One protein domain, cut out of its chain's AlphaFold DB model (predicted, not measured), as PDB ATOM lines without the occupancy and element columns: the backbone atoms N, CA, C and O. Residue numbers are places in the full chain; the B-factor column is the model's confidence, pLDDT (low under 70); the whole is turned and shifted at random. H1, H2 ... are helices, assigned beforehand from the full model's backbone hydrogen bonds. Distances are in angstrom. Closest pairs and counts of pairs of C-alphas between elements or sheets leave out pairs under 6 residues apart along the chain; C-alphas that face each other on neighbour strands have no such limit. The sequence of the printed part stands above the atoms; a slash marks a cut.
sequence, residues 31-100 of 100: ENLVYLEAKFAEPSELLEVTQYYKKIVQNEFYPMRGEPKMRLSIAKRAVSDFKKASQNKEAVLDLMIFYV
ATOM      1  N   GLU A  31     141.672 133.429 102.674       89.62
ATOM      2  CA  GLU A  31     140.214 133.406 102.782       89.62
ATOM      3  C   GLU A  31     139.606 134.814 102.849       89.62
ATOM      4  O   GLU A  31     138.512 135.030 102.333       89.62
ATOM      5  N   ASN A  32     140.313 135.785 103.441       94.31
ATOM      6  CA  ASN A  32     139.853 137.172 103.502       94.31
ATOM      7  C   ASN A  32     139.910 137.832 102.123       94.31
ATOM      8  O   ASN A  32     138.966 138.525 101.748       94.31
ATOM      9  N   LEU A  33     140.992 137.602 101.372       93.06
ATOM     10  CA  LEU A  33     141.125 138.104 100.005       93.06
ATOM     11  C   LEU A  33     140.009 137.551  99.115       93.06
ATOM     12  O   LEU A  33     139.255 138.328  98.542       93.06
ATOM     13  N   VAL A  34     139.820 136.229  99.107       91.88
ATOM     14  CA  VAL A  34     138.763 135.582  98.315       91.88
ATOM     15  C   VAL A  34     137.369 136.061  98.731       91.88
ATOM     16  O   VAL A  34     136.476 136.200  97.898       91.88
ATOM     17  N   TYR A  35     137.139 136.319 100.021       94.06
ATOM     18  CA  TYR A  35     135.873 136.892 100.474       94.06
ATOM     19  C   TYR A  35     135.631 138.284  99.874       94.06
ATOM     20  O   TYR A  35     134.512 138.583  99.460       94.06
ATOM     21  N   LEU A  36     136.657 139.138  99.825       94.00
ATOM     22  CA  LEU A  36     136.557 140.471  99.226       94.00
ATOM     23  C   LEU A  36     136.395 140.392  97.706       94.00
ATOM     24  O   LEU A  36     135.526 141.077  97.175       94.00
ATOM     25  N   GLU A  37     137.139 139.516  97.030       92.31
ATOM     26  CA  GLU A  37     136.963 139.230  95.600       92.31
ATOM     27  C   GLU A  37     135.524 138.792  95.327       92.31
ATOM     28  O   GLU A  37     134.842 139.399  94.522       92.31
ATOM     29  N   ALA A  38     134.977 137.849  96.096       92.38
ATOM     30  CA  ALA A  38     133.575 137.448  95.978       92.38
ATOM     31  C   ALA A  38     132.576 138.578  96.251       92.38
ATOM     32  O   ALA A  38     131.473 138.574  95.700       92.38
ATOM     33  N   LYS A  39     132.928 139.521  97.131       93.69
ATOM     34  CA  LYS A  39     132.065 140.644  97.506       93.69
ATOM     35  C   LYS A  39     131.969 141.701  96.412       93.69
ATOM     36  O   LYS A  39     130.912 142.323  96.284       93.69
ATOM     37  N   PHE A  40     133.068 141.907  95.695       91.69
ATOM     38  CA  PHE A  40     133.235 142.958  94.694       91.69
ATOM     39  C   PHE A  40     133.389 142.422  93.266       91.69
ATOM     40  O   PHE A  40     133.600 143.225  92.368       91.69
ATOM     41  N   ALA A  41     133.271 141.106  93.063       89.81
ATOM     42  CA  ALA A  41     133.423 140.467  91.762       89.81
ATOM     43  C   ALA A  41     132.423 141.021  90.753       89.81
ATOM     44  O   ALA A  41     131.205 140.982  90.974       89.81
ATOM     45  N   GLU A  42     132.953 141.435  89.611       88.25
ATOM     46  CA  GLU A  42     132.154 141.698  88.427       88.25
ATOM     47  C   GLU A  42     131.712 140.374  87.774       88.25
ATOM     48  O   GLU A  42     132.303 139.315  88.025       88.25
ATOM     49  N   PRO A  43     130.681 140.380  86.907       85.06
ATOM     50  CA  PRO A  43     130.197 139.164  86.251       85.06
ATOM     51  C   PRO A  43     131.294 138.337  85.557       85.06
ATOM     52  O   PRO A  43     131.213 137.110  85.544       85.06
ATOM     53  N   SER A  44     132.335 138.987  85.025       85.44
ATOM     54  CA  SER A  44     133.485 138.334  84.386       85.44
ATOM     55  C   SER A  44     134.387 137.560  85.353       85.44
ATOM     56  O   SER A  44     135.029 136.599  84.945       85.44
ATOM     57  N   GLU A  45     134.438 137.960  86.622       85.38
ATOM     58  CA  GLU A  45     135.325 137.395  87.654       85.38
ATOM     59  C   GLU A  45     134.607 136.344  88.511       85.38
ATOM     60  O   GLU A  45     135.223 135.497  89.163       85.38
ATOM     61  N   LEU A  46     133.273 136.363  88.486       86.38
ATOM     62  CA  LEU A  46     132.425 135.517  89.314       86.38
ATOM     63  C   LEU A  46     132.684 134.018  89.109       86.38
ATOM     64  O   LEU A  46     132.577 133.244  90.063       86.38
ATOM     65  N   LEU A  47     133.041 133.602  87.891       88.00
ATOM     66  CA  LEU A  47     133.335 132.205  87.577       88.00
ATOM     67  C   LEU A  47     134.521 131.677  88.394       88.00
ATOM     68  O   LEU A  47     134.408 130.621  89.018       88.00
ATOM     69  N   GLU A  48     135.634 132.409  88.420       88.81
ATOM     70  CA  GLU A  48     136.858 131.993  89.112       88.81
ATOM     71  C   GLU A  48     136.632 131.906  90.625       88.81
ATOM     72  O   GLU A  48     136.948 130.897  91.266       88.81
ATOM     73  N   VAL A  49     135.984 132.924  91.191       89.75
ATOM     74  CA  VAL A  49     135.650 132.952  92.614       89.75
ATOM     75  C   VAL A  49     134.712 131.796  92.976       89.75
ATOM     76  O   VAL A  49     134.941 131.090  93.961       89.75
ATOM     77  N   THR A  50     133.672 131.547  92.175       91.19
ATOM     78  CA  THR A  50     132.729 130.441  92.416       91.19
ATOM     79  C   THR A  50     133.446 129.091  92.368       91.19
ATOM     80  O   THR A  50     133.219 128.233  93.227       91.19
ATOM     81  N   GLN A  51     134.367 128.908  91.418       91.88
ATOM     82  CA  GLN A  51     135.190 127.701  91.317       91.88
ATOM     83  C   GLN A  51     136.073 127.488  92.549       91.88
ATOM     84  O   GLN A  51     136.213 126.351  93.003       91.88
ATOM     85  N   TYR A  52     136.629 128.551  93.138       93.25
ATOM     86  CA  TYR A  52     137.396 128.433  94.377       93.25
ATOM     87  C   TYR A  52     136.550 127.847  95.519       93.25
ATOM     88  O   TYR A  52     136.968 126.882  96.167       93.25
ATOM     89  N   TYR A  53     135.340 128.371  95.740       94.44
ATOM     90  CA  TYR A  53     134.449 127.849  96.782       94.44
ATOM     91  C   TYR A  53     133.967 126.427  96.477       94.44
ATOM     92  O   TYR A  53     133.957 125.585  97.380       94.44
ATOM     93  N   LYS A  54     133.654 126.116  95.211       94.25
ATOM     94  CA  LYS A  54     133.341 124.743  94.780       94.25
ATOM     95  C   LYS A  54     134.485 123.788  95.086       94.25
ATOM     96  O   LYS A  54     134.246 122.708  95.611       94.25
ATOM     97  N   LYS A  55     135.733 124.198  94.854       93.94
ATOM     98  CA  LYS A  55     136.914 123.378  95.144       93.94
ATOM     99  C   LYS A  55     137.083 123.096  96.638       93.94
ATOM    100  O   LYS A  55     137.514 122.002  96.992       93.94
ATOM    101  N   ILE A  56     136.729 124.035  97.523       93.88
ATOM    102  CA  ILE A  56     136.713 123.775  98.974       93.88
ATOM    103  C   ILE A  56     135.715 122.662  99.299       93.88
ATOM    104  O   ILE A  56     136.076 121.717  99.996       93.88
ATOM    105  N   VAL A  57     134.489 122.751  98.771       94.12
ATOM    106  CA  VAL A  57     133.458 121.721  98.969       94.12
ATOM    107  C   VAL A  57     133.917 120.387  98.375       94.12
ATOM    108  O   VAL A  57     133.909 119.373  99.066       94.12
ATOM    109  N   GLN A  58     134.402 120.397  97.133       93.75
ATOM    110  CA  GLN A  58     134.856 119.211  96.413       93.75
ATOM    111  C   GLN A  58     135.976 118.488  97.157       93.75
ATOM    112  O   GLN A  58     135.916 117.277  97.293       93.75
ATOM    113  N   ASN A  59     136.966 119.205  97.688       94.19
ATOM    114  CA  ASN A  59     138.091 118.586  98.391       94.19
ATOM    115  C   ASN A  59     137.688 117.862  99.686       94.19
ATOM    116  O   ASN A  59     138.457 117.034 100.172       94.19
ATOM    117  N   GLU A  60     136.519 118.157 100.267       94.62
ATOM    118  CA  GLU A  60     136.032 117.410 101.430       94.62
ATOM    119  C   GLU A  60     135.483 116.028 101.053       94.62
ATOM    120  O   GLU A  60     135.591 115.112 101.868       94.62
ATOM    121  N   PHE A  61     134.948 115.858  99.841       92.44
ATOM    122  CA  PHE A  61     134.294 114.618  99.391       92.44
ATOM    123  C   PHE A  61     135.090 113.848  98.330       92.44
ATOM    124  O   PHE A  61     135.050 112.624  98.294       92.44
ATOM    125  N   TYR A  62     135.833 114.562  97.491       91.88
ATOM    126  CA  TYR A  62     136.566 114.054  96.332       91.88
ATOM    127  C   TYR A  62     137.918 114.781  96.188       91.88
ATOM    128  O   TYR A  62     138.130 115.528  95.226       91.88
ATOM    129  N   PRO A  63     138.842 114.642  97.158       93.25
ATOM    130  CA  PRO A  63     140.153 115.276  97.070       93.25
ATOM    131  C   PRO A  63     140.974 114.692  95.913       93.25
ATOM    132  O   PRO A  63     140.933 113.498  95.638       93.25
ATOM    133  N   MET A  64     141.804 115.522  95.273       89.69
ATOM    134  CA  MET A  64     142.695 115.052  94.197       89.69
ATOM    135  C   MET A  64     143.746 114.033  94.670       89.69
ATOM    136  O   MET A  64     144.320 113.319  93.853       89.69
ATOM    137  N   ARG A  65     144.076 114.026  95.968       91.31
ATOM    138  CA  ARG A  65     145.066 113.129  96.576       91.31
ATOM    139  C   ARG A  65     144.629 112.754  97.989       91.31
ATOM    140  O   ARG A  65     144.284 113.641  98.769       91.31
ATOM    141  N   GLY A  66     144.761 111.472  98.325       92.50
ATOM    142  CA  GLY A  66     144.411 110.923  99.637       92.50
ATOM    143  C   GLY A  66     142.914 110.664  99.813       92.50
ATOM    144  O   GLY A  66     142.139 110.796  98.872       92.50
ATOM    145  N   GLU A  67     142.531 110.293 101.033       92.94
ATOM    146  CA  GLU A  67     141.145 109.973 101.395       92.94
ATOM    147  C   GLU A  67     140.311 111.233 101.700       92.94
ATOM    148  O   GLU A  67     140.837 112.215 102.251       92.94
ATOM    149  N   PRO A  68     139.001 111.224 101.386       93.56
ATOM    150  CA  PRO A  68     138.106 112.327 101.694       93.56
ATOM    151  C   PRO A  68     137.942 112.508 103.201       93.56
ATOM    152  O   PRO A  68     137.690 111.570 103.955       93.56
ATOM    153  N   LYS A  69     138.051 113.759 103.656       93.88
ATOM    154  CA  LYS A  69     137.932 114.096 105.083       93.88
ATOM    155  C   LYS A  69     136.480 114.229 105.539       93.88
ATOM    156  O   LYS A  69     136.223 114.159 106.737       93.88
ATOM    157  N   MET A  70     135.554 114.452 104.603       92.12
ATOM    158  CA  MET A  70     134.104 114.531 104.815       92.12
ATOM    159  C   MET A  70     133.684 115.513 105.917       92.12
ATOM    160  O   MET A  70     132.693 115.311 106.624       92.12
ATOM    161  N   ARG A  71     134.418 116.622 106.090       94.81
ATOM    162  CA  ARG A  71     134.103 117.592 107.147       94.81
ATOM    163  C   ARG A  71     132.985 118.502 106.669       94.81
ATOM    164  O   ARG A  71     133.216 119.576 106.114       94.81
ATOM    165  N   LEU A  72     131.749 118.102 106.962       93.38
ATOM    166  CA  LEU A  72     130.546 118.867 106.615       93.38
ATOM    167  C   LEU A  72     130.580 120.303 107.150       93.38
ATOM    168  O   LEU A  72     130.019 121.200 106.530       93.38
ATOM    169  N   SER A  73     131.243 120.541 108.283       94.75
ATOM    170  CA  SER A  73     131.416 121.884 108.841       94.75
ATOM    171  C   SER A  73     132.199 122.817 107.911       94.75
ATOM    172  O   SER A  73     131.851 123.991 107.810       94.75
ATOM    173  N   ILE A  74     133.206 122.308 107.195       93.94
ATOM    174  CA  ILE A  74     134.015 123.090 106.251       93.94
ATOM    175  C   ILE A  74     133.225 123.358 104.974       93.94
ATOM    176  O   ILE A  74     133.141 124.508 104.547       93.94
ATOM    177  N   ALA A  75     132.578 122.333 104.417       93.56
ATOM    178  CA  ALA A  75     131.740 122.487 103.231       93.56
ATOM    179  C   ALA A  75     130.584 123.480 103.475       93.56
ATOM    180  O   ALA A  75     130.420 124.443 102.727       93.56
ATOM    181  N   LYS A  76     129.849 123.336 104.591       93.69
ATOM    182  CA  LYS A  76     128.782 124.277 104.984       93.69
ATOM    183  C   LYS A  76     129.304 125.695 105.193       93.69
ATOM    184  O   LYS A  76     128.622 126.659 104.842       93.69
ATOM    185  N   ARG A  77     130.503 125.837 105.767       94.06
ATOM    186  CA  ARG A  77     131.137 127.143 105.948       94.06
ATOM    187  C   ARG A  77     131.466 127.794 104.609       94.06
ATOM    188  O   ARG A  77     131.125 128.956 104.443       94.06
ATOM    189  N   ALA A  78     132.033 127.058 103.653       94.00
ATOM    190  CA  ALA A  78     132.329 127.575 102.317       94.00
ATOM    191  C   ALA A  78     131.068 128.113 101.622       94.00
ATOM    192  O   ALA A  78     131.060 129.249 101.151       94.00
ATOM    193  N   VAL A  79     129.968 127.350 101.657       93.94
ATOM    194  CA  VAL A  79     128.669 127.791 101.119       93.94
ATOM    195  C   VAL A  79     128.158 129.035 101.853       93.94
ATOM    196  O   VAL A  79     127.722 130.001 101.225       93.94
ATOM    197  N   SER A  80     128.220 129.047 103.190       94.25
ATOM    198  CA  SER A  80     127.750 130.190 103.979       94.25
ATOM    199  C   SER A  80     128.579 131.451 103.756       94.25
ATOM    200  O   SER A  80     128.004 132.540 103.801       94.25
ATOM    201  N   ASP A  81     129.895 131.331 103.617       94.06
ATOM    202  CA  ASP A  81     130.796 132.468 103.447       94.06
ATOM    203  C   ASP A  81     130.609 133.060 102.045       94.06
ATOM    204  O   ASP A  81     130.391 134.268 101.929       94.06
ATOM    205  N   PHE A  82     130.512 132.220 101.006       94.38
ATOM    206  CA  PHE A  82     130.196 132.678  99.652       94.38
ATOM    207  C   PHE A  82     128.829 133.362  99.566       94.38
ATOM    208  O   PHE A  82     128.718 134.439  98.991       94.38
ATOM    209  N   LYS A  83     127.798 132.803 100.217       93.88
ATOM    210  CA  LYS A  83     126.457 133.408 100.283       93.88
ATOM    211  C   LYS A  83     126.451 134.793 100.945       93.88
ATOM    212  O   LYS A  83     125.603 135.619 100.621       93.88
ATOM    213  N   LYS A  84     127.343 135.051 101.908       93.81
ATOM    214  CA  LYS A  84     127.474 136.371 102.562       93.81
ATOM    215  C   LYS A  84     128.260 137.362 101.702       93.81
ATOM    216  O   LYS A  84     127.986 138.568 101.739       93.81
ATOM    217  N   ALA A  85     129.251 136.857 100.972       91.94
ATOM    218  CA  ALA A  85     130.096 137.659 100.110       91.94
ATOM    219  C   ALA A  85     129.363 138.051  98.821       91.94
ATOM    220  O   ALA A  85     129.113 139.234  98.600       91.94
ATOM    221  N   SER A  86     128.956 137.072  98.016       91.62
ATOM    222  CA  SER A  86     128.422 137.305  96.678       91.62
ATOM    223  C   SER A  86     127.006 137.877  96.698       91.62
ATOM    224  O   SER A  86     126.147 137.460  97.477       91.62
ATOM    225  N   GLN A  87     126.754 138.831  95.802       88.38
ATOM    226  CA  GLN A  87     125.412 139.355  95.529       88.38
ATOM    227  C   GLN A  87     124.715 138.602  94.385       88.38
ATOM    228  O   GLN A  87     123.509 138.764  94.185       88.38
ATOM    229  N   ASN A  88     125.447 137.764  93.642       90.12
ATOM    230  CA  ASN A  88     124.904 137.026  92.512       90.12
ATOM    231  C   ASN A  88     124.188 135.755  92.995       90.12
ATOM    232  O   ASN A  88     124.801 134.806  93.483       90.12
ATOM    233  N   LYS A  89     122.862 135.739  92.840       89.62
ATOM    234  CA  LYS A  89     122.016 134.630  93.298       89.62
ATOM    235  C   LYS A  89     122.239 133.342  92.506       89.62
ATOM    236  O   LYS A  89     122.138 132.273  93.096       89.62
ATOM    237  N   GLU A  90     122.543 133.432  91.214       90.69
ATOM    238  CA  GLU A  90     122.759 132.266  90.351       90.69
ATOM    239  C   GLU A  90     124.029 131.518  90.752       90.69
ATOM    240  O   GLU A  90     123.977 130.315  90.982       90.69
ATOM    241  N   ALA A  91     125.139 132.229  90.959       90.31
ATOM    242  CA  ALA A  91     126.380 131.618  91.433       90.31
ATOM    243  C   ALA A  91     126.232 131.006  92.835       90.31
ATOM    244  O   ALA A  91     126.773 129.937  93.120       90.31
ATOM    245  N   VAL A  92     125.475 131.658  93.727       91.81
ATOM    246  CA  VAL A  92     125.173 131.094  95.051       91.81
ATOM    247  C   VAL A  92     124.360 129.803  94.922       91.81
ATOM    248  O   VAL A  92     124.671 128.831  95.609       91.81
ATOM    249  N   LEU A  93     123.347 129.770  94.050       92.19
ATOM    250  CA  LEU A  93     122.551 128.567  93.788       92.19
ATOM    251  C   LEU A  93     123.402 127.443  93.191       92.19
ATOM    252  O   LEU A  93     123.311 126.311  93.654       92.19
ATOM    253  N   ASP A  94     124.265 127.764  92.231       90.75
ATOM    254  CA  ASP A  94     125.197 126.826  91.603       90.75
ATOM    255  C   ASP A  94     126.136 126.173  92.638       90.75
ATOM    256  O   ASP A  94     126.320 124.954  92.651       90.75
ATOM    257  N   LEU A  95     126.664 126.951  93.592       92.12
ATOM    258  CA  LEU A  95     127.447 126.400  94.704       92.12
ATOM    259  C   LEU A  95     126.596 125.568  95.680       92.12
ATOM    260  O   LEU A  95     127.071 124.560  96.201       92.12
ATOM    261  N   MET A  96     125.358 125.983  95.962       90.12
ATOM    262  CA  MET A  96     124.468 125.253  96.873       90.12
ATOM    263  C   MET A  96     124.060 123.893  96.309       90.12
ATOM    264  O   MET A  96     124.071 122.921  97.057       90.12
ATOM    265  N   ILE A  97     123.737 123.813  95.014       88.38
ATOM    266  CA  ILE A  97     123.416 122.552  94.331       88.38
ATOM    267  C   ILE A  97     124.628 121.622  94.347       88.38
ATOM    268  O   ILE A  97     124.477 120.436  94.595       88.38
ATOM    269  N   PHE A  98     125.837 122.163  94.171       83.25
ATOM    270  CA  PHE A  98     127.076 121.384  94.232       83.25
ATOM    271  C   PHE A  98     127.349 120.740  95.608       83.25
ATOM    272  O   PHE A  98     128.167 119.830  95.712       83.25
ATOM    273  N   TYR A  99     126.705 121.223  96.676       81.06
ATOM    274  CA  TYR A  99     126.836 120.670  98.026       81.06
ATOM    275  C   TYR A  99     125.849 119.522  98.333       81.06
ATOM    276  O   TYR A  99     126.079 118.800  99.306       81.06
ATOM    277  N   VAL A 100     124.759 119.384  97.565       70.44
ATOM    278  CA  VAL A 100     123.688 118.382  97.771       70.44
ATOM    279  C   VAL A 100     124.069 117.047  97.146       70.44
ATOM    280  O   VAL A 100     123.834 116.023  97.825       70.44
TER     281      VAL A 100
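What this domain is: This is residues 31 to 100 of the 100 residues of an uncharacterized protein of Candidatus Methanolliviera hydrocarbonicum (UniProt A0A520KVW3). Three helices, H2, H3 and H4, stand side by side with nearly parallel lines, their centres making a triangle, and H1, shorter than H2 and H3, packs at a slant across one end of these two. The link from H2 to H3 lies at the opposite end of the elongated body. The printed part has 70 residues with four named helices, H1 to H4 in chain order, and no named strand; the class is all helix. It is compact, with a radius of gyration of the C-alphas of 11.8 A, and spans 35 by 21 by 18 A.

Where its parts are: H1, residues 31 to 40, begins at C-alpha 31 (140.214, 133.406, 102.782) and is 14.3 A long. H2, residues 46 to 61, is the longest at 23.3 A. H3, residues 72 to 85, measures 19.9 A. H4, residues 89 to 97, measures 12.2 A and ends at C-alpha 97 (123.416, 122.552, 94.331).

How they stand to each other: H1, H2 and H3 form an up-and-down bundle, each running against the one before. H1 touches residues 46 to 50 of H2 at a steep tilt of 38 degrees; the closest C-alphas, of Ala 38 and Val 49, are 6.0 A apart. H1 touches residues 81 to 85 of H3, closest C-alphas Lys 39 and Ala 85 at 4.4 A. H2 and H3, a helical hairpin, touch at a shallow tilt of 12 degrees, closest C-alphas Val 57 and Ala 75 at 4.7 A. H4 touches H2, closest C-alphas Lys 54 and Leu 95 at 6.1 A. H4 and H1 are apart. Every O i to N i+4 pair is within hydrogen-bond range in H1, H3 and H4; in H2, 10 of 12 are.

The domain as a whole: The C-alphas farthest apart, of Glu 42 and Glu 67, are 35.4 A apart. The printed part has no cut and no long link. No printed residue is under 70 in pLDDT.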